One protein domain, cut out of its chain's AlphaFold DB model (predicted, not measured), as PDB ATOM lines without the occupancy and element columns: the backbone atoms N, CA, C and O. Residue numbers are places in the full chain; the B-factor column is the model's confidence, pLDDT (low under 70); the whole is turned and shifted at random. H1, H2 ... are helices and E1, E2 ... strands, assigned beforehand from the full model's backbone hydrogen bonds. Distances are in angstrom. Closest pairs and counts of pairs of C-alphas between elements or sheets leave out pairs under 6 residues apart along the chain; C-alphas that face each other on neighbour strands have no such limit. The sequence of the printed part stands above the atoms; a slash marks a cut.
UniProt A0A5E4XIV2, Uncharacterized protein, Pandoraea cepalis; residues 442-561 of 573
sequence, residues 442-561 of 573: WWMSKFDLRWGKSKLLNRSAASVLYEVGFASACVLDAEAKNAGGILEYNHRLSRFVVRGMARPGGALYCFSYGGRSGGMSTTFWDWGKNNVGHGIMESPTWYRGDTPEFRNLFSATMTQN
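What this domain is: This is residues 442 to 561 of the 573 residues of an uncharacterized protein of Pandoraea cepalis (UniProt A0A5E4XIV2). Two antiparallel sheets stand partly face to face as a sandwich, their strands nearly aligned; H2 crosses the face of the sheet E3 E6 E1 E9 that is turned away from the other sheet. The hairpin of E7 and E8 reaches one far end, and residues 545 to 547, between E9 and H2, lie at the other. The printed part has 120 residues with, along the chain, E1 E2 E3 H1 E4 E5 E6 E7 E8 E9 H2, class mixed; the larger sheet runs E4 E5 E2 E7 E8. It is compact by its radius of gyration of the C-alphas, 14.4 A, but elongated in outline, spanning 47 by 27 by 26 A.

Where its parts are: E1, residues 442 to 448, begins with C-alpha 442 at (117.419, 151.314, 121.223) and is 19.8 A long. E2, residues 461 to 469, is the longest strand at 23.7 A. E3 is residues 473 to 476, H1 residues 478 to 482 and E4 residues 486 to 490. E5, residues 495 to 501, measures 17.8 A; E6, residues 507 to 513, 20.1 A; E7, residues 520 to 526, 19.9 A. E8 is residues 531 to 534 and E9 residues 541 to 544. H2, residues 548 to 560, is 18.5 A long and ends with C-alpha 560 at (132.361, 138.514, 116.838).

How they stand to each other: The sheet E4 E5 E2 E7 E8 is strongly twisted. The hairpin E4 and E5 has N 488 and O 497 at 2.9 A, within hydrogen-bond range, as are N 468 and O 496 of E2 and E5, 2.9 A, N 465 and O 523 of E2 and E7, 2.7 A, and N 524 and O 533 of the hairpin E7 and E8, 3.1 A. In the sandwich, two sheets face to face, the facing parts are 10.1 A centre to centre and the strands stand at 18 degrees. The closest C-alphas of E3 and E5 are those of Cys 474 and Phe 496, 6.9 A. In the other sheet N 475 and O 509 of E3 and E6, 2.8 A, N 445 and O 510 of E1 and E6, 2.8 A, and N 444 and O 543 of E1 and E9, 2.9 A, are within range. H2 and this sheet form two layers, a helix on one face of a sheet, at a height over the sheet of 9.8 A. H2 lies over E6, E1 and, only just, with 3 C-alphas, E3. It runs across the strands, at 67 degrees to E1 on the local plane. The closest C-alphas of H2 and E9 are those of Phe 550 and Tyr 543, 5.4 A. H1 only grazes both sheets. In H1 and H2 every O i to N i+4 pair is within hydrogen-bond range.

The domain as a whole: The C-alphas of Gly 528 and Asp 546, the two farthest apart, are 47.6 A apart. The printed part has no cut. The link E1 to E2, residues 449 to 460, is long. Mean pLDDT of the printed part is 72.5; 41 residues are under 70, among them 451 to 464, 524 to 538 and 557 to 561.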
ATOM      1  N   TRP A 442     116.666 151.848 122.358       77.94
ATOM      2  CA  TRP A 442     117.419 151.314 121.223       77.94
ATOM      3  C   TRP A 442     116.612 150.235 120.495       77.94
ATOM      4  O   TRP A 442     115.972 149.392 121.123       77.94
ATOM      5  N   TRP A 443     116.684 150.238 119.173       82.88
ATOM      6  CA  TRP A 443     116.161 149.202 118.295       82.88
ATOM      7  C   TRP A 443     117.317 148.573 117.528       82.88
ATOM      8  O   TRP A 443     118.223 149.274 117.086       82.88
ATOM      9  N   MET A 444     117.277 147.253 117.361       83.25
ATOM     10  CA  MET A 444     118.155 146.517 116.459       83.25
ATOM     11  C   MET A 444     117.318 145.895 115.349       83.25
ATOM     12  O   MET A 444     116.340 145.195 115.605       83.25
ATOM     13  N   SER A 445     117.732 146.124 114.118       86.62
ATOM     14  CA  SER A 445     117.135 145.590 112.908       86.62
ATOM     15  C   SER A 445     118.090 144.591 112.284       86.62
ATOM     16  O   SER A 445     119.220 144.944 111.953       86.62
ATOM     17  N   LYS A 446     117.639 143.351 112.110       87.50
ATOM     18  CA  LYS A 446     118.381 142.316 111.393       87.50
ATOM     19  C   LYS A 446     117.859 142.203 109.967       87.50
ATOM     20  O   LYS A 446     116.671 141.943 109.763       87.50
ATOM     21  N   PHE A 447     118.761 142.329 109.005       85.56
ATOM     22  CA  PHE A 447     118.518 142.057 107.597       85.56
ATOM     23  C   PHE A 447     119.299 140.815 107.186       85.56
ATOM     24  O   PHE A 447     120.513 140.769 107.358       85.56
ATOM     25  N   ASP A 448     118.619 139.812 106.639       83.50
ATOM     26  CA  ASP A 448     119.300 138.641 106.091       83.50
ATOM     27  C   ASP A 448     119.819 138.975 104.684       83.50
ATOM     28  O   ASP A 448     119.041 139.299 103.790       83.50
ATOM     29  N   LEU A 449     121.126 138.867 104.458       80.50
ATOM     30  CA  LEU A 449     121.750 139.197 103.179       80.50
ATOM     31  C   LEU A 449     121.589 138.023 102.212       80.50
ATOM     32  O   LEU A 449     122.442 137.144 102.104       80.50
ATOM     33  N   ARG A 450     120.454 137.986 101.514       73.50
ATOM     34  CA  ARG A 450     120.122 136.929 100.550       73.50
ATOM     35  C   ARG A 450     119.980 137.494  99.140       73.50
ATOM     36  O   ARG A 450     119.883 138.704  98.931       73.50
ATOM     37  N   TRP A 451     119.954 136.602  98.151       64.88
ATOM     38  CA  TRP A 451     119.447 136.952  96.827       64.88
ATOM     39  C   TRP A 451     117.941 137.200  96.931       64.88
ATOM     40  O   TRP A 451     117.196 136.317  97.365       64.88
ATOM     41  N   GLY A 452     117.494 138.394  96.539       56.22
ATOM     42  CA  GLY A 452     116.079 138.754  96.573       56.22
ATOM     43  C   GLY A 452     115.208 137.762  95.790       56.22
ATOM     44  O   GLY A 452     115.633 137.172  94.796       56.22
ATOM     45  N   LYS A 453     113.948 137.597  96.211       51.78
ATOM     46  CA  LYS A 453     112.974 136.625  95.662       51.78
ATOM     47  C   LYS A 453     112.587 136.828  94.181       51.78
ATOM     48  O   LYS A 453     111.722 136.109  93.675       51.78
ATOM     49  N   SER A 454     113.180 137.780  93.460       49.22
ATOM     50  CA  SER A 454     112.935 137.952  92.027       49.22
ATOM     51  C   SER A 454     113.559 136.790  91.247       49.22
ATOM     52  O   SER A 454     114.780 136.667  91.174       49.22
ATOM     53  N   LYS A 455     112.714 135.960  90.622       46.69
ATOM     54  CA  LYS A 455     113.053 134.761  89.826       46.69
ATOM     55  C   LYS A 455     113.956 134.999  88.585       46.69
ATOM     56  O   LYS A 455     114.028 134.131  87.724       46.69
ATOM     57  N   LEU A 456     114.642 136.139  88.475       49.66
ATOM     58  CA  LEU A 456     115.533 136.502  87.361       49.66
ATOM     59  C   LEU A 456     117.033 136.404  87.696       49.66
ATOM     60  O   LEU A 456     117.869 136.643  86.830       49.66
ATOM     61  N   LEU A 457     117.393 136.027  88.921       53.19
ATOM     62  CA  LEU A 457     118.780 136.010  89.386       53.19
ATOM     63  C   LEU A 457     119.345 134.589  89.365       53.19
ATOM     64  O   LEU A 457     119.404 133.912  90.388       53.19
ATOM     65  N   ASN A 458     119.756 134.121  88.187       48.88
ATOM     66  CA  ASN A 458     120.542 132.897  88.070       48.88
ATOM     67  C   ASN A 458     121.853 133.187  87.312       48.88
ATOM     68  O   ASN A 458     121.863 133.313  86.094       48.88
ATOM     69  N   ARG A 459     122.951 133.220  88.087       51.88
ATOM     70  CA  ARG A 459     124.353 132.905  87.723       51.88
ATOM     71  C   ARG A 459     125.314 133.966  87.140       51.88
ATOM     72  O   ARG A 459     126.473 133.599  86.987       51.88
ATOM     73  N   SER A 460     124.947 135.233  86.901       51.56
ATOM     74  CA  SER A 460     125.888 136.222  86.297       51.56
ATOM     75  C   SER A 460     126.120 137.553  87.038       51.56
ATOM     76  O   SER A 460     126.973 138.328  86.612       51.56
ATOM     77  N   ALA A 461     125.435 137.846  88.147       55.94
ATOM     78  CA  ALA A 461     125.680 139.091  88.890       55.94
ATOM     79  C   ALA A 461     127.051 139.048  89.593       55.94
ATOM     80  O   ALA A 461     127.283 138.157  90.408       55.94
ATOM     81  N   ALA A 462     127.949 139.999  89.301       57.28
ATOM     82  CA  ALA A 462     129.304 139.986  89.873       57.28
ATOM     83  C   ALA A 462     129.456 140.831  91.150       57.28
ATOM     84  O   ALA A 462     130.487 140.751  91.812       57.28
ATOM     85  N   SER A 463     128.440 141.617  91.523       64.50
ATOM     86  CA  SER A 463     128.378 142.281  92.830       64.50
ATOM     87  C   SER A 463     126.950 142.694  93.189       64.50
ATOM     88  O   SER A 463     126.201 143.162  92.325       64.50
ATOM     89  N   VAL A 464     126.601 142.583  94.473       68.06
ATOM     90  CA  VAL A 464     125.351 143.105  95.045       68.06
ATOM     91  C   VAL A 464     125.662 144.237  96.020       68.06
ATOM     92  O   VAL A 464     126.628 144.172  96.781       68.06
ATOM     93  N   LEU A 465     124.833 145.271  95.964       75.12
ATOM     94  CA  LEU A 465     124.828 146.456  96.802       75.12
ATOM     95  C   LEU A 465     123.590 146.410  97.704       75.12
ATOM     96  O   LEU A 465     122.468 146.363  97.201       75.12
ATOM     97  N   TYR A 466     123.776 146.460  99.017       80.75
ATOM     98  CA  TYR A 466     122.677 146.589  99.977       80.75
ATOM     99  C   TYR A 466     122.747 147.966 100.615       80.75
ATOM    100  O   TYR A 466     123.820 148.360 101.056       80.75
ATOM    101  N   GLU A 467     121.635 148.694 100.677       81.75
ATOM    102  CA  GLU A 467     121.579 150.016 101.299       81.75
ATOM    103  C   GLU A 467     120.498 150.070 102.380       81.75
ATOM    104  O   GLU A 467     119.351 149.697 102.133       81.75
ATOM    105  N   VAL A 468     120.849 150.590 103.557       80.62
ATOM    106  CA  VAL A 468     119.927 150.807 104.679       80.62
ATOM    107  C   VAL A 468     119.954 152.277 105.089       80.62
ATOM    108  O   VAL A 468     121.015 152.847 105.351       80.62
ATOM    109  N   GLY A 469     118.772 152.893 105.141       71.38
ATOM    110  CA  GLY A 469     118.563 154.238 105.683       71.38
ATOM    111  C   GLY A 469     117.963 154.210 107.091       71.38
ATOM    112  O   GLY A 469     117.404 153.199 107.516       71.38
ATOM    113  N   PHE A 470     118.036 155.344 107.797       71.50
ATOM    114  CA  PHE A 470     117.484 155.513 109.151       71.50
ATOM    115  C   PHE A 470     118.072 154.542 110.197       71.50
ATOM    116  O   PHE A 470     117.345 153.965 111.000       71.50
ATOM    117  N   ALA A 471     119.393 154.358 110.193       73.50
ATOM    118  CA  ALA A 471     120.130 153.672 111.255       73.50
ATOM    119  C   ALA A 471     121.244 154.583 111.790       73.50
ATOM    120  O   ALA A 471     121.817 155.363 111.031       73.50
ATOM    121  N   SER A 472     121.544 154.477 113.082       77.62
ATOM    122  CA  SER A 472     122.649 155.170 113.754       77.62
ATOM    123  C   SER A 472     123.979 154.436 113.556       77.62
ATOM    124  O   SER A 472     125.016 155.073 113.417       77.62
ATOM    125  N   ALA A 473     123.956 153.101 113.511       78.81
ATOM    126  CA  ALA A 473     125.128 152.262 113.256       78.81
ATOM    127  C   ALA A 473     124.706 150.942 112.604       78.81
ATOM    128  O   ALA A 473     123.600 150.473 112.861       78.81
ATOM    129  N   CYS A 474     125.575 150.306 111.816       82.00
ATOM    130  CA  CYS A 474     125.357 148.940 111.338       82.00
ATOM    131  C   CYS A 474     126.631 148.092 111.457       82.00
ATOM    132  O   CYS A 474     127.737 148.627 111.483       82.00
ATOM    133  N   VAL A 475     126.474 146.769 111.527       82.56
ATOM    134  CA  VAL A 475     127.556 145.783 111.636       82.56
ATOM    135  C   VAL A 475     127.205 144.539 110.813       82.56
ATOM    136  O   VAL A 475     126.072 144.060 110.854       82.56
ATOM    137  N   LEU A 476     128.181 144.009 110.072       82.38
ATOM    138  CA  LEU A 476     128.074 142.723 109.375       82.38
ATOM    139  C   LEU A 476     128.395 141.567 110.318       82.38
ATOM    140  O   LEU A 476     129.351 141.653 111.093       82.38
ATOM    141  N   ASP A 477     127.653 140.471 110.218       81.62
ATOM    142  CA  ASP A 477     128.055 139.235 110.880       81.62
ATOM    143  C   ASP A 477     129.263 138.566 110.204       81.62
ATOM    144  O   ASP A 477     129.743 138.968 109.137       81.62
ATOM    145  N   ALA A 478     129.796 137.545 110.874       78.88
ATOM    146  CA  ALA A 478     130.974 136.830 110.401       78.88
ATOM    147  C   ALA A 478     130.735 136.132 109.051       78.88
ATOM    148  O   ALA A 478     131.645 136.070 108.225       78.88
ATOM    149  N   GLU A 479     129.523 135.630 108.803       81.25
ATOM    150  CA  GLU A 479     129.180 134.956 107.548       81.25
ATOM    151  C   GLU A 479     129.180 135.943 106.371       81.25
ATOM    152  O   GLU A 479     129.786 135.658 105.336       81.25
ATOM    153  N   ALA A 480     128.619 137.140 106.554       80.00
ATOM    154  CA  ALA A 480     128.610 138.190 105.544       80.00
ATOM    155  C   ALA A 480     130.009 138.748 105.251       80.00
ATOM    156  O   ALA A 480     130.346 139.026 104.097       80.00
ATOM    157  N   LYS A 481     130.868 138.861 106.271       77.06
ATOM    158  CA  LYS A 481     132.280 139.227 106.078       77.06
ATOM    159  C   LYS A 481     133.046 138.153 105.307       77.06
ATOM    160  O   LYS A 481     133.750 138.474 104.352       77.06
ATOM    161  N   ASN A 482     132.864 136.882 105.664       80.38
ATOM    162  CA  ASN A 482     133.492 135.755 104.966       80.38
ATOM    163  C   ASN A 482     133.015 135.625 103.510       80.38
ATOM    164  O   ASN A 482     133.760 135.152 102.654       80.38
ATOM    165  N   ALA A 483     131.801 136.092 103.211       74.94
ATOM    166  CA  ALA A 483     131.269 136.211 101.856       74.94
ATOM    167  C   ALA A 483     131.888 137.358 101.019       74.94
ATOM    168  O   ALA A 483     131.528 137.524  99.846       74.94
ATOM    169  N   GLY A 484     132.812 138.139 101.594       75.38
ATOM    170  CA  GLY A 484     133.461 139.291 100.961       75.38
ATOM    171  C   GLY A 484     132.727 140.618 101.173       75.38
ATOM    172  O   GLY A 484     132.997 141.582 100.462       75.38
ATOM    173  N   GLY A 485     131.778 140.678 102.112       79.44
ATOM    174  CA  GLY A 485     131.004 141.881 102.401       79.44
ATOM    175  C   GLY A 485     131.842 142.985 103.040       79.44
ATOM    176  O   GLY A 485     132.455 142.789 104.088       79.44
ATOM    177  N   ILE A 486     131.811 144.165 102.428       80.69
ATOM    178  CA  ILE A 486     132.433 145.395 102.925       80.69
ATOM    179  C   ILE A 486     131.312 146.362 103.295       80.69
ATOM    180  O   ILE A 486     130.491 146.697 102.441       80.69
ATOM    181  N   LEU A 487     131.264 146.782 104.560       83.81
ATOM    182  CA  LEU A 487     130.306 147.766 105.059       83.81
ATOM    183  C   LEU A 487     130.941 149.156 105.073       83.81
ATOM    184  O   LEU A 487     131.974 149.358 105.702       83.81
ATOM    185  N   GLU A 488     130.278 150.113 104.438       82.25
ATOM    186  CA  GLU A 488     130.693 151.512 104.370       82.25
ATOM    187  C   GLU A 488     129.506 152.427 104.686       82.25
ATOM    188  O   GLU A 488     128.354 152.106 104.380       82.25
ATOM    189  N   TYR A 489     129.770 153.598 105.263       79.69
ATOM    190  CA  TYR A 489     128.758 154.641 105.384       79.69
ATOM    191  C   TYR A 489     128.868 155.622 104.216       79.69
ATOM    192  O   TYR A 489     129.863 156.327 104.047       79.69
ATOM    193  N   ASN A 490     127.823 155.696 103.394       76.12
ATOM    194  CA  ASN A 490     127.751 156.662 102.312       76.12
ATOM    195  C   ASN A 490     127.223 158.000 102.844       76.12
ATOM    196  O   ASN A 490     126.011 158.229 102.899       76.12
ATOM    197  N   HIS A 491     128.146 158.908 103.170       73.69
ATOM    198  CA  HIS A 491     127.830 160.247 103.676       73.69
ATOM    199  C   HIS A 491     126.944 161.079 102.734       73.69
ATOM    200  O   HIS A 491     126.168 161.902 103.209       73.69
ATOM    201  N   ARG A 492     127.008 160.870 101.410       75.38
ATOM    202  CA  ARG A 492     126.170 161.624 100.456       75.38
ATOM    203  C   ARG A 492     124.710 161.194 100.491       75.38
ATOM    204  O   ARG A 492     123.831 162.026 100.304       75.38
ATOM    205  N   LEU A 493     124.455 159.903 100.695       72.12
ATOM    206  CA  LEU A 493     123.096 159.355 100.735       72.12
ATOM    207  C   LEU A 493     122.551 159.229 102.161       72.12
ATOM    208  O   LEU A 493     121.373 158.922 102.322       72.12
ATOM    209  N   SER A 494     123.390 159.464 103.177       78.19
ATOM    210  CA  SER A 494     123.084 159.204 104.589       78.19
ATOM    211  C   SER A 494     122.602 157.762 104.820       78.19
ATOM    212  O   SER A 494     121.581 157.522 105.466       78.19
ATOM    213  N   ARG A 495     123.312 156.790 104.228       80.88
ATOM    214  CA  ARG A 495     122.949 155.361 104.238       80.88
ATOM    215  C   ARG A 495     124.152 154.473 104.519       80.88
ATOM    216  O   ARG A 495     125.249 154.750 104.039       80.88
ATOM    217  N   PHE A 496     123.915 153.367 105.215       81.00
ATOM    218  CA  PHE A 496     124.872 152.266 105.310       81.00
ATOM    219  C   PHE A 496     124.781 151.403 104.062       81.00
ATOM    220  O   PHE A 496     123.683 151.095 103.601       81.00
ATOM    221  N   VAL A 497     125.934 151.038 103.515       82.50
ATOM    222  CA  VAL A 497     126.053 150.376 102.226       82.50
ATOM    223  C   VAL A 497     126.957 149.153 102.354       82.50
ATOM    224  O   VAL A 497     128.095 149.276 102.794       82.50
ATOM    225  N   VAL A 498     126.473 147.981 101.944       82.00
ATOM    226  CA  VAL A 498     127.266 146.743 101.874       82.00
ATOM    227  C   VAL A 498     127.609 146.442 100.418       82.00
ATOM    228  O   VAL A 498     126.709 146.373  99.579       82.00
ATOM    229  N   ARG A 499     128.899 146.262 100.118       78.12
ATOM    230  CA  ARG A 499     129.455 145.990  98.778       78.12
ATOM    231  C   ARG A 499     130.324 144.736  98.777       78.12
ATOM    232  O   ARG A 499     130.658 144.206  99.829       78.12
ATOM    233  N   GLY A 500     130.713 144.279  97.587       65.81
ATOM    234  CA  GLY A 500     131.800 143.303  97.418       65.81
ATOM    235  C   GLY A 500     131.433 141.834  97.647       65.81
ATOM    236  O   GLY A 500     132.294 140.972  97.506       65.81
ATOM    237  N   MET A 501     130.167 141.516  97.935       68.81
ATOM    238  CA  MET A 501     129.771 140.128  98.189       68.81
ATOM    239  C   MET A 501     129.705 139.306  96.900       68.81
ATOM    240  O   MET A 501     128.832 139.524  96.056       68.81
ATOM    241  N   ALA A 502     130.600 138.321  96.784       62.38
ATOM    242  CA  ALA A 502     130.619 137.367  95.673       62.38
ATOM    243  C   ALA A 502     129.503 136.310  95.798       62.38
ATOM    244  O   ALA A 502     129.013 135.785  94.797       62.38
ATOM    245  N   ARG A 503     129.087 135.994  97.033       68.94
ATOM    246  CA  ARG A 503     127.953 135.110  97.343       68.94
ATOM    247  C   ARG A 503     127.192 135.656  98.560       68.94
ATOM    248  O   ARG A 503     127.697 135.499  99.660       68.94
ATOM    249  N   PRO A 504     126.009 136.274  98.392       70.00
ATOM    250  CA  PRO A 504     125.160 136.715  99.496       70.00
ATOM    251  C   PRO A 504     124.929 135.603 100.522       70.00
ATOM    252  O   PRO A 504     124.431 134.528 100.174       70.00
ATOM    253  N   GLY A 505     125.311 135.882 101.762       74.12
ATOM    254  CA  GLY A 505     125.164 135.027 102.933       74.12
ATOM    255  C   GLY A 505     125.379 135.858 104.197       74.12
ATOM    256  O   GLY A 505     125.970 136.936 104.128       74.12
ATOM    257  N   GLY A 506     124.871 135.384 105.334       83.75
ATOM    258  CA  GLY A 506     124.912 136.117 106.601       83.75
ATOM    259  C   GLY A 506     123.862 137.221 106.745       83.75
ATOM    260  O   GLY A 506     122.821 137.225 106.077       83.75
ATOM    261  N   ALA A 507     124.121 138.154 107.657       85.25
ATOM    262  CA  ALA A 507     123.194 139.200 108.062       85.25
ATOM    263  C   ALA A 507     123.876 140.547 108.357       85.25
ATOM    264  O   ALA A 507     125.016 140.629 108.818       85.25
ATOM    265  N   LEU A 508     123.117 141.619 108.126       85.69
ATOM    266  CA  LEU A 508     123.434 142.986 108.523       85.69
ATOM    267  C   LEU A 508     122.567 143.369 109.727       85.69
ATOM    268  O   LEU A 508     121.339 143.302 109.666       85.69
ATOM    269  N   TYR A 509     123.207 143.802 110.806       85.56
ATOM    270  CA  TYR A 509     122.547 144.288 112.013       85.56
ATOM    271  C   TYR A 509     122.679 145.805 112.087       85.56
ATOM    272  O   TYR A 509     123.792 146.315 112.072       85.56
ATOM    273  N   CYS A 510     121.565 146.525 112.175       85.38
ATOM    274  CA  CYS A 510     121.536 147.983 112.264       85.38
ATOM    275  C   CYS A 510     120.862 148.448 113.554       85.38
ATOM    276  O   CYS A 510     119.843 147.894 113.951       85.38
ATOM    277  N   PHE A 511     121.408 149.481 114.186       83.06
ATOM    278  CA  PHE A 511     120.954 150.039 115.454       83.06
ATOM    279  C   PHE A 511     120.377 151.432 115.246       83.06
ATOM    280  O   PHE A 511     120.985 152.246 114.553       83.06
ATOM    281  N   SER A 512     119.232 151.725 115.855       81.06
ATOM    282  CA  SER A 512     118.581 153.035 115.793       81.06
ATOM    283  C   SER A 512     118.006 153.420 117.157       81.06
ATOM    284  O   SER A 512     117.442 152.581 117.859       81.06
ATOM    285  N   TYR A 513     118.164 154.683 117.549       75.44
ATOM    286  CA  TYR A 513     117.595 155.215 118.788       75.44
ATOM    287  C   TYR A 513     116.262 155.918 118.511       75.44
ATOM    288  O   TYR A 513     116.132 156.639 117.522       75.44
ATOM    289  N   GLY A 514     115.256 155.666 119.350       70.62
ATOM    290  CA  GLY A 514     113.936 156.307 119.291       70.62
ATOM    291  C   GLY A 514     113.007 155.863 118.158       70.62
ATOM    292  O   GLY A 514     111.826 156.182 118.176       70.62
ATOM    293  N   GLY A 515     113.483 155.053 117.210       69.75
ATOM    294  CA  GLY A 515     112.651 154.503 116.142       69.75
ATOM    295  C   GLY A 515     113.234 153.238 115.526       69.75
ATOM    296  O   GLY A 515     114.405 152.917 115.721       69.75
ATOM    297  N   ARG A 516     112.407 152.501 114.779       73.12
ATOM    298  CA  ARG A 516     112.819 151.324 113.997       73.12
ATOM    299  C   ARG A 516     113.566 151.766 112.737       73.12
ATOM    300  O   ARG A 516     113.133 152.718 112.092       73.12
ATOM    301  N   SER A 517     114.630 151.061 112.344       65.56
ATOM    302  CA  SER A 517     115.305 151.379 111.078       65.56
ATOM    303  C   SER A 517     114.393 151.139 109.867       65.56
ATOM    304  O   SER A 517     113.502 150.281 109.909       65.56
ATOM    305  N   GLY A 518     114.649 151.870 108.775       68.44
ATOM    306  CA  GLY A 518     113.933 151.721 107.504       68.44
ATOM    307  C   GLY A 518     114.215 150.384 106.808       68.44
ATOM    308  O   GLY A 518     115.020 149.586 107.281       68.44
ATOM    309  N   GLY A 519     113.546 150.132 105.679       76.00
ATOM    310  CA  GLY A 519     113.787 148.943 104.850       76.00
ATOM    311  C   GLY A 519     115.162 148.954 104.169       76.00
ATOM    312  O   GLY A 519     115.760 150.015 103.975       76.00
ATOM    313  N   MET A 520     115.645 147.773 103.781       78.31
ATOM    314  CA  MET A 520     116.884 147.616 103.017       78.31
ATOM    315  C   MET A 520     116.570 147.565 101.525       78.31
ATOM    316  O   MET A 520     115.794 146.718 101.085       78.31
ATOM    317  N   SER A 521     117.176 148.449 100.734       76.38
ATOM    318  CA  SER A 521     117.114 148.366  99.274       76.38
ATOM    319  C   SER A 521     118.297 147.574  98.742       76.38
ATOM    320  O   SER A 521     119.437 147.805  99.139       76.38
ATOM    321  N   THR A 522     118.031 146.671  97.806       71.94
ATOM    322  CA  THR A 522     119.062 145.868  97.148       71.94
ATOM    323  C   THR A 522     119.232 146.337  95.709       71.94
ATOM    324  O   THR A 522     118.258 146.569  95.003       71.94
ATOM    325  N   THR A 523     120.467 146.520  95.259       71.19
ATOM    326  CA  THR A 523     120.801 146.843  93.866       71.19
ATOM    327  C   THR A 523     121.868 145.864  93.406       71.19
ATOM    328  O   THR A 523     122.798 145.574  94.146       71.19
ATOM    329  N   PHE A 524     121.757 145.319  92.201       68.69
ATOM    330  CA  PHE A 524     122.747 144.372  91.683       68.69
ATOM    331  C   PHE A 524     123.224 144.781  90.296       68.69
ATOM    332  O   PHE A 524     122.495 145.420  89.531       68.69
ATOM    333  N   TRP A 525     124.463 144.393  89.987       59.88
ATOM    334  CA  TRP A 525     125.103 144.699  88.714       59.88
ATOM    335  C   TRP A 525     125.531 143.421  87.990       59.88
ATOM    336  O   TRP A 525     126.238 142.576  88.551       59.88
ATOM    337  N   ASP A 526     125.075 143.274  86.744       62.34
ATOM    338  CA  ASP A 526     125.450 142.179  85.846       62.34
ATOM    339  C   ASP A 526     126.391 142.712  84.756       62.34
ATOM    340  O   ASP A 526     125.976 143.448  83.854       62.34
ATOM    341  N   TRP A 527     127.665 142.319  84.841       52.59
ATOM    342  CA  TRP A 527     128.719 142.736  83.913       52.59
ATOM    343  C   TRP A 527     128.488 142.214  82.492       52.59
ATOM    344  O   TRP A 527     128.982 142.804  81.537       52.59
ATOM    345  N   GLY A 528     127.711 141.138  82.325       56.66
ATOM    346  CA  GLY A 528     127.415 140.565  81.013       56.66
ATOM    347  C   GLY A 528     126.350 141.325  80.221       56.66
ATOM    348  O   GLY A 528     126.210 141.084  79.023       56.66
ATOM    349  N   LYS A 529     125.573 142.215  80.861       54.84
ATOM    350  CA  LYS A 529     124.410 142.872  80.231       54.84
ATOM    351  C   LYS A 529     124.329 144.391  80.411       54.84
ATOM    352  O   LYS A 529     123.363 144.969  79.926       54.84
ATOM    353  N   ASN A 530     125.290 145.039  81.084       55.22
ATOM    354  CA  ASN A 530     125.265 146.486  81.380       55.22
ATOM    355  C   ASN A 530     123.926 146.978  81.971       55.22
ATOM    356  O   ASN A 530     123.525 148.121  81.765       55.22
ATOM    357  N   ASN A 531     123.229 146.122  82.720       57.91
ATOM    358  CA  ASN A 531     121.931 146.437  83.306       57.91
ATOM    359  C   ASN A 531     122.046 146.522  84.830       57.91
ATOM    360  O   ASN A 531     122.594 145.627  85.478       57.91
ATOM    361  N   VAL A 532     121.501 147.602  85.391       60.91
ATOM    362  CA  VAL A 532     121.293 147.771  86.833       60.91
ATOM    363  C   VAL A 532     119.891 147.271  87.154       60.91
ATOM    364  O   VAL A 532     118.909 147.769  86.606       60.91
ATOM    365  N   GLY A 533     119.793 146.270  88.025       60.31
ATOM    366  CA  GLY A 533     118.514 145.821  88.560       60.31
ATOM    367  C   GLY A 533     118.295 146.378  89.961       60.31
ATOM    368  O   GLY A 533     119.175 146.266  90.817       60.31
ATOM    369  N   HIS A 534     117.118 146.956  90.202       60.78
ATOM    370  CA  HIS A 534     116.674 147.338  91.541       60.78
ATOM    371  C   HIS A 534     115.854 146.196  92.145       60.78
ATOM    372  O   HIS A 534     114.854 145.758  91.576       60.78
ATOM    373  N   GLY A 535     116.314 145.684  93.279       58.03
ATOM    374  CA  GLY A 535     115.635 144.667  94.061       58.03
ATOM    375  C   GLY A 535     114.610 145.258  95.031       58.03
ATOM    376  O   GLY A 535     114.555 146.459  95.294       58.03
ATOM    377  N   ILE A 536     113.751 144.372  95.529       61.28
ATOM    378  CA  ILE A 536     112.619 144.676  96.411       61.28
ATOM    379  C   ILE A 536     113.145 145.183  97.766       61.28
ATOM    380  O   ILE A 536     114.173 144.702  98.240       61.28
ATOM    381  N   MET A 537     112.435 146.133  98.393       65.00
ATOM    382  CA  MET A 537     112.697 146.519  99.785       65.00
ATOM    383  C   MET A 537     112.489 145.318 100.711       65.00
ATOM    384  O   MET A 537     111.383 144.781 100.795       65.00
ATOM    385  N   GLU A 538     113.534 144.921 101.428       69.81
ATOM    386  CA  GLU A 538     113.441 143.885 102.452       69.81
ATOM    387  C   GLU A 538     113.148 144.517 103.814       69.81
ATOM    388  O   GLU A 538     113.834 145.444 104.260       69.81
ATOM    389  N   SER A 539     112.098 144.018 104.469       75.69
ATOM    390  CA  SER A 539     111.745 144.411 105.833       75.69
ATOM    391  C   SER A 539     112.661 143.697 106.828       75.69
ATOM    392  O   SER A 539     112.788 142.472 106.746       75.69
ATOM    393  N   PRO A 540     113.274 144.411 107.784       82.00
ATOM    394  CA  PRO A 540     114.088 143.774 108.807       82.00
ATOM    395  C   PRO A 540     113.232 143.041 109.838       82.00
ATOM    396  O   PRO A 540     112.048 143.324 110.026       82.00
ATOM    397  N   THR A 541     113.879 142.149 110.583       84.06
ATOM    398  CA  THR A 541     113.350 141.693 111.873       84.06
ATOM    399  C   THR A 541     113.794 142.672 112.954       84.06
ATOM    400  O   THR A 541     114.992 142.917 113.101       84.06
ATOM    401  N   TRP A 542     112.843 143.242 113.696       85.38
ATOM    402  CA  TRP A 542     113.120 144.237 114.734       85.38
ATOM    403  C   TRP A 542     113.180 143.613 116.128       85.38
ATOM    404  O   TRP A 542     112.297 142.848 116.510       85.38
ATOM    405  N   TYR A 543     114.164 144.042 116.909       83.19
ATOM    406  CA  TYR A 543     114.360 143.695 118.311       83.19
ATOM    407  C   TYR A 543     114.459 144.984 119.128       83.19
ATOM    408  O   TYR A 543     115.175 145.910 118.742       83.19
ATOM    409  N   ARG A 544     113.737 145.061 120.246       82.00
ATOM    410  CA  ARG A 544     113.739 146.235 121.127       82.00
ATOM    411  C   ARG A 544     114.786 146.056 122.230       82.00
ATOM    412  O   ARG A 544     114.990 144.944 122.701       82.00
ATOM    413  N   GLY A 545     115.466 147.131 122.625       76.94
ATOM    414  CA  GLY A 545     116.636 147.096 123.516       76.94
ATOM    415  C   GLY A 545     116.400 146.496 124.907       76.94
ATOM    416  O   GLY A 545     117.343 146.069 125.575       76.94
ATOM    417  N   ASP A 546     115.146 146.447 125.350       74.81
ATOM    418  CA  ASP A 546     114.719 145.858 126.615       74.81
ATOM    419  C   ASP A 546     114.465 144.343 126.537       74.81
ATOM    420  O   ASP A 546     114.309 143.717 127.586       74.81
ATOM    421  N   THR A 547     114.482 143.724 125.347       77.44
ATOM    422  CA  THR A 547     114.189 142.291 125.216       77.44
ATOM    423  C   THR A 547     115.435 141.403 125.381       77.44
ATOM    424  O   THR A 547     116.544 141.783 124.981       77.44
ATOM    425  N   PRO A 548     115.295 140.193 125.962       77.25
ATOM    426  CA  PRO A 548     116.396 139.231 126.080       77.25
ATOM    427  C   PRO A 548     117.027 138.874 124.729       77.25
ATOM    428  O   PRO A 548     118.239 138.686 124.635       77.25
ATOM    429  N   GLU A 549     116.223 138.825 123.666       77.62
ATOM    430  CA  GLU A 549     116.672 138.521 122.307       77.62
ATOM    431  C   GLU A 549     117.615 139.603 121.780       77.62
ATOM    432  O   GLU A 549     118.653 139.262 121.209       77.62
ATOM    433  N   PHE A 550     117.309 140.887 122.020       82.25
ATOM    434  CA  PHE A 550     118.214 141.986 121.682       82.25
ATOM    435  C   PHE A 550     119.552 141.820 122.396       82.25
ATOM    436  O   PHE A 550     120.593 141.875 121.751       82.25
ATOM    437  N   ARG A 551     119.541 141.576 123.713       77.06
ATOM    438  CA  ARG A 551     120.773 141.474 124.514       77.06
ATOM    439  C   ARG A 551     121.649 140.306 124.069       77.06
ATOM    440  O   ARG A 551     122.857 140.477 123.918       77.06
ATOM    441  N   ASN A 552     121.040 139.153 123.804       78.38
ATOM    442  CA  ASN A 552     121.749 137.959 123.350       78.38
ATOM    443  C   ASN A 552     122.366 138.160 121.959       78.38
ATOM    444  O   ASN A 552     123.543 137.863 121.755       78.38
ATOM    445  N   LEU A 553     121.599 138.708 121.011       78.56
ATOM    446  CA  LEU A 553     122.075 138.982 119.652       78.56
ATOM    447  C   LEU A 553     123.114 140.107 119.612       78.56
ATOM    448  O   LEU A 553     124.109 139.984 118.901       78.56
ATOM    449  N   PHE A 554     122.929 141.173 120.393       77.94
ATOM    450  CA  PHE A 554     123.897 142.262 120.523       77.94
ATOM    451  C   PHE A 554     125.218 141.747 121.091       77.94
ATOM    452  O   PHE A 554     126.267 141.976 120.494       77.94
ATOM    453  N   SER A 555     125.172 140.979 122.188       74.31
ATOM    454  CA  SER A 555     126.366 140.360 122.768       74.31
ATOM    455  C   SER A 555     127.066 139.470 121.744       74.31
ATOM    456  O   SER A 555     128.262 139.632 121.519       74.31
ATOM    457  N   ALA A 556     126.344 138.577 121.061       71.75
ATOM    458  CA  ALA A 556     126.930 137.703 120.046       71.75
ATOM    459  C   ALA A 556     127.588 138.492 118.897       71.75
ATOM    460  O   ALA A 556     128.729 138.215 118.528       71.75
ATOM    461  N   THR A 557     126.907 139.519 118.383       68.69
ATOM    462  CA  THR A 557     127.374 140.327 117.243       68.69
ATOM    463  C   THR A 557     128.587 141.182 117.605       68.69
ATOM    464  O   THR A 557     129.542 141.244 116.831       68.69
ATOM    465  N   MET A 558     128.583 141.814 118.785       66.06
ATOM    466  CA  MET A 558     129.689 142.659 119.247       66.06
ATOM    467  C   MET A 558     130.929 141.826 119.580       66.06
ATOM    468  O   MET A 558     132.037 142.234 119.244       66.06
ATOM    469  N   THR A 559     130.760 140.625 120.147       63.38
ATOM    470  CA  THR A 559     131.891 139.733 120.473       63.38
ATOM    471  C   THR A 559     132.569 139.175 119.215       63.38
ATOM    472  O   THR A 559     133.777 138.957 119.206       63.38
ATOM    473  N   GLN A 560     131.822 138.986 118.123       59.91
ATOM    474  CA  GLN A 560     132.361 138.514 116.838       59.91
ATOM    475  C   GLN A 560     133.049 139.616 116.011       59.91
ATOM    476  O   GLN A 560     133.791 139.308 115.082       59.91
ATOM    477  N   ASN A 561     132.827 140.894 116.335       55.19
ATOM    478  CA  ASN A 561     133.213 142.032 115.493       55.19
ATOM    479  C   ASN A 561     134.114 143.070 116.178       55.19
ATOM    480  O   ASN A 561     134.276 144.172 115.650       55.19
TER     481      ASN A 561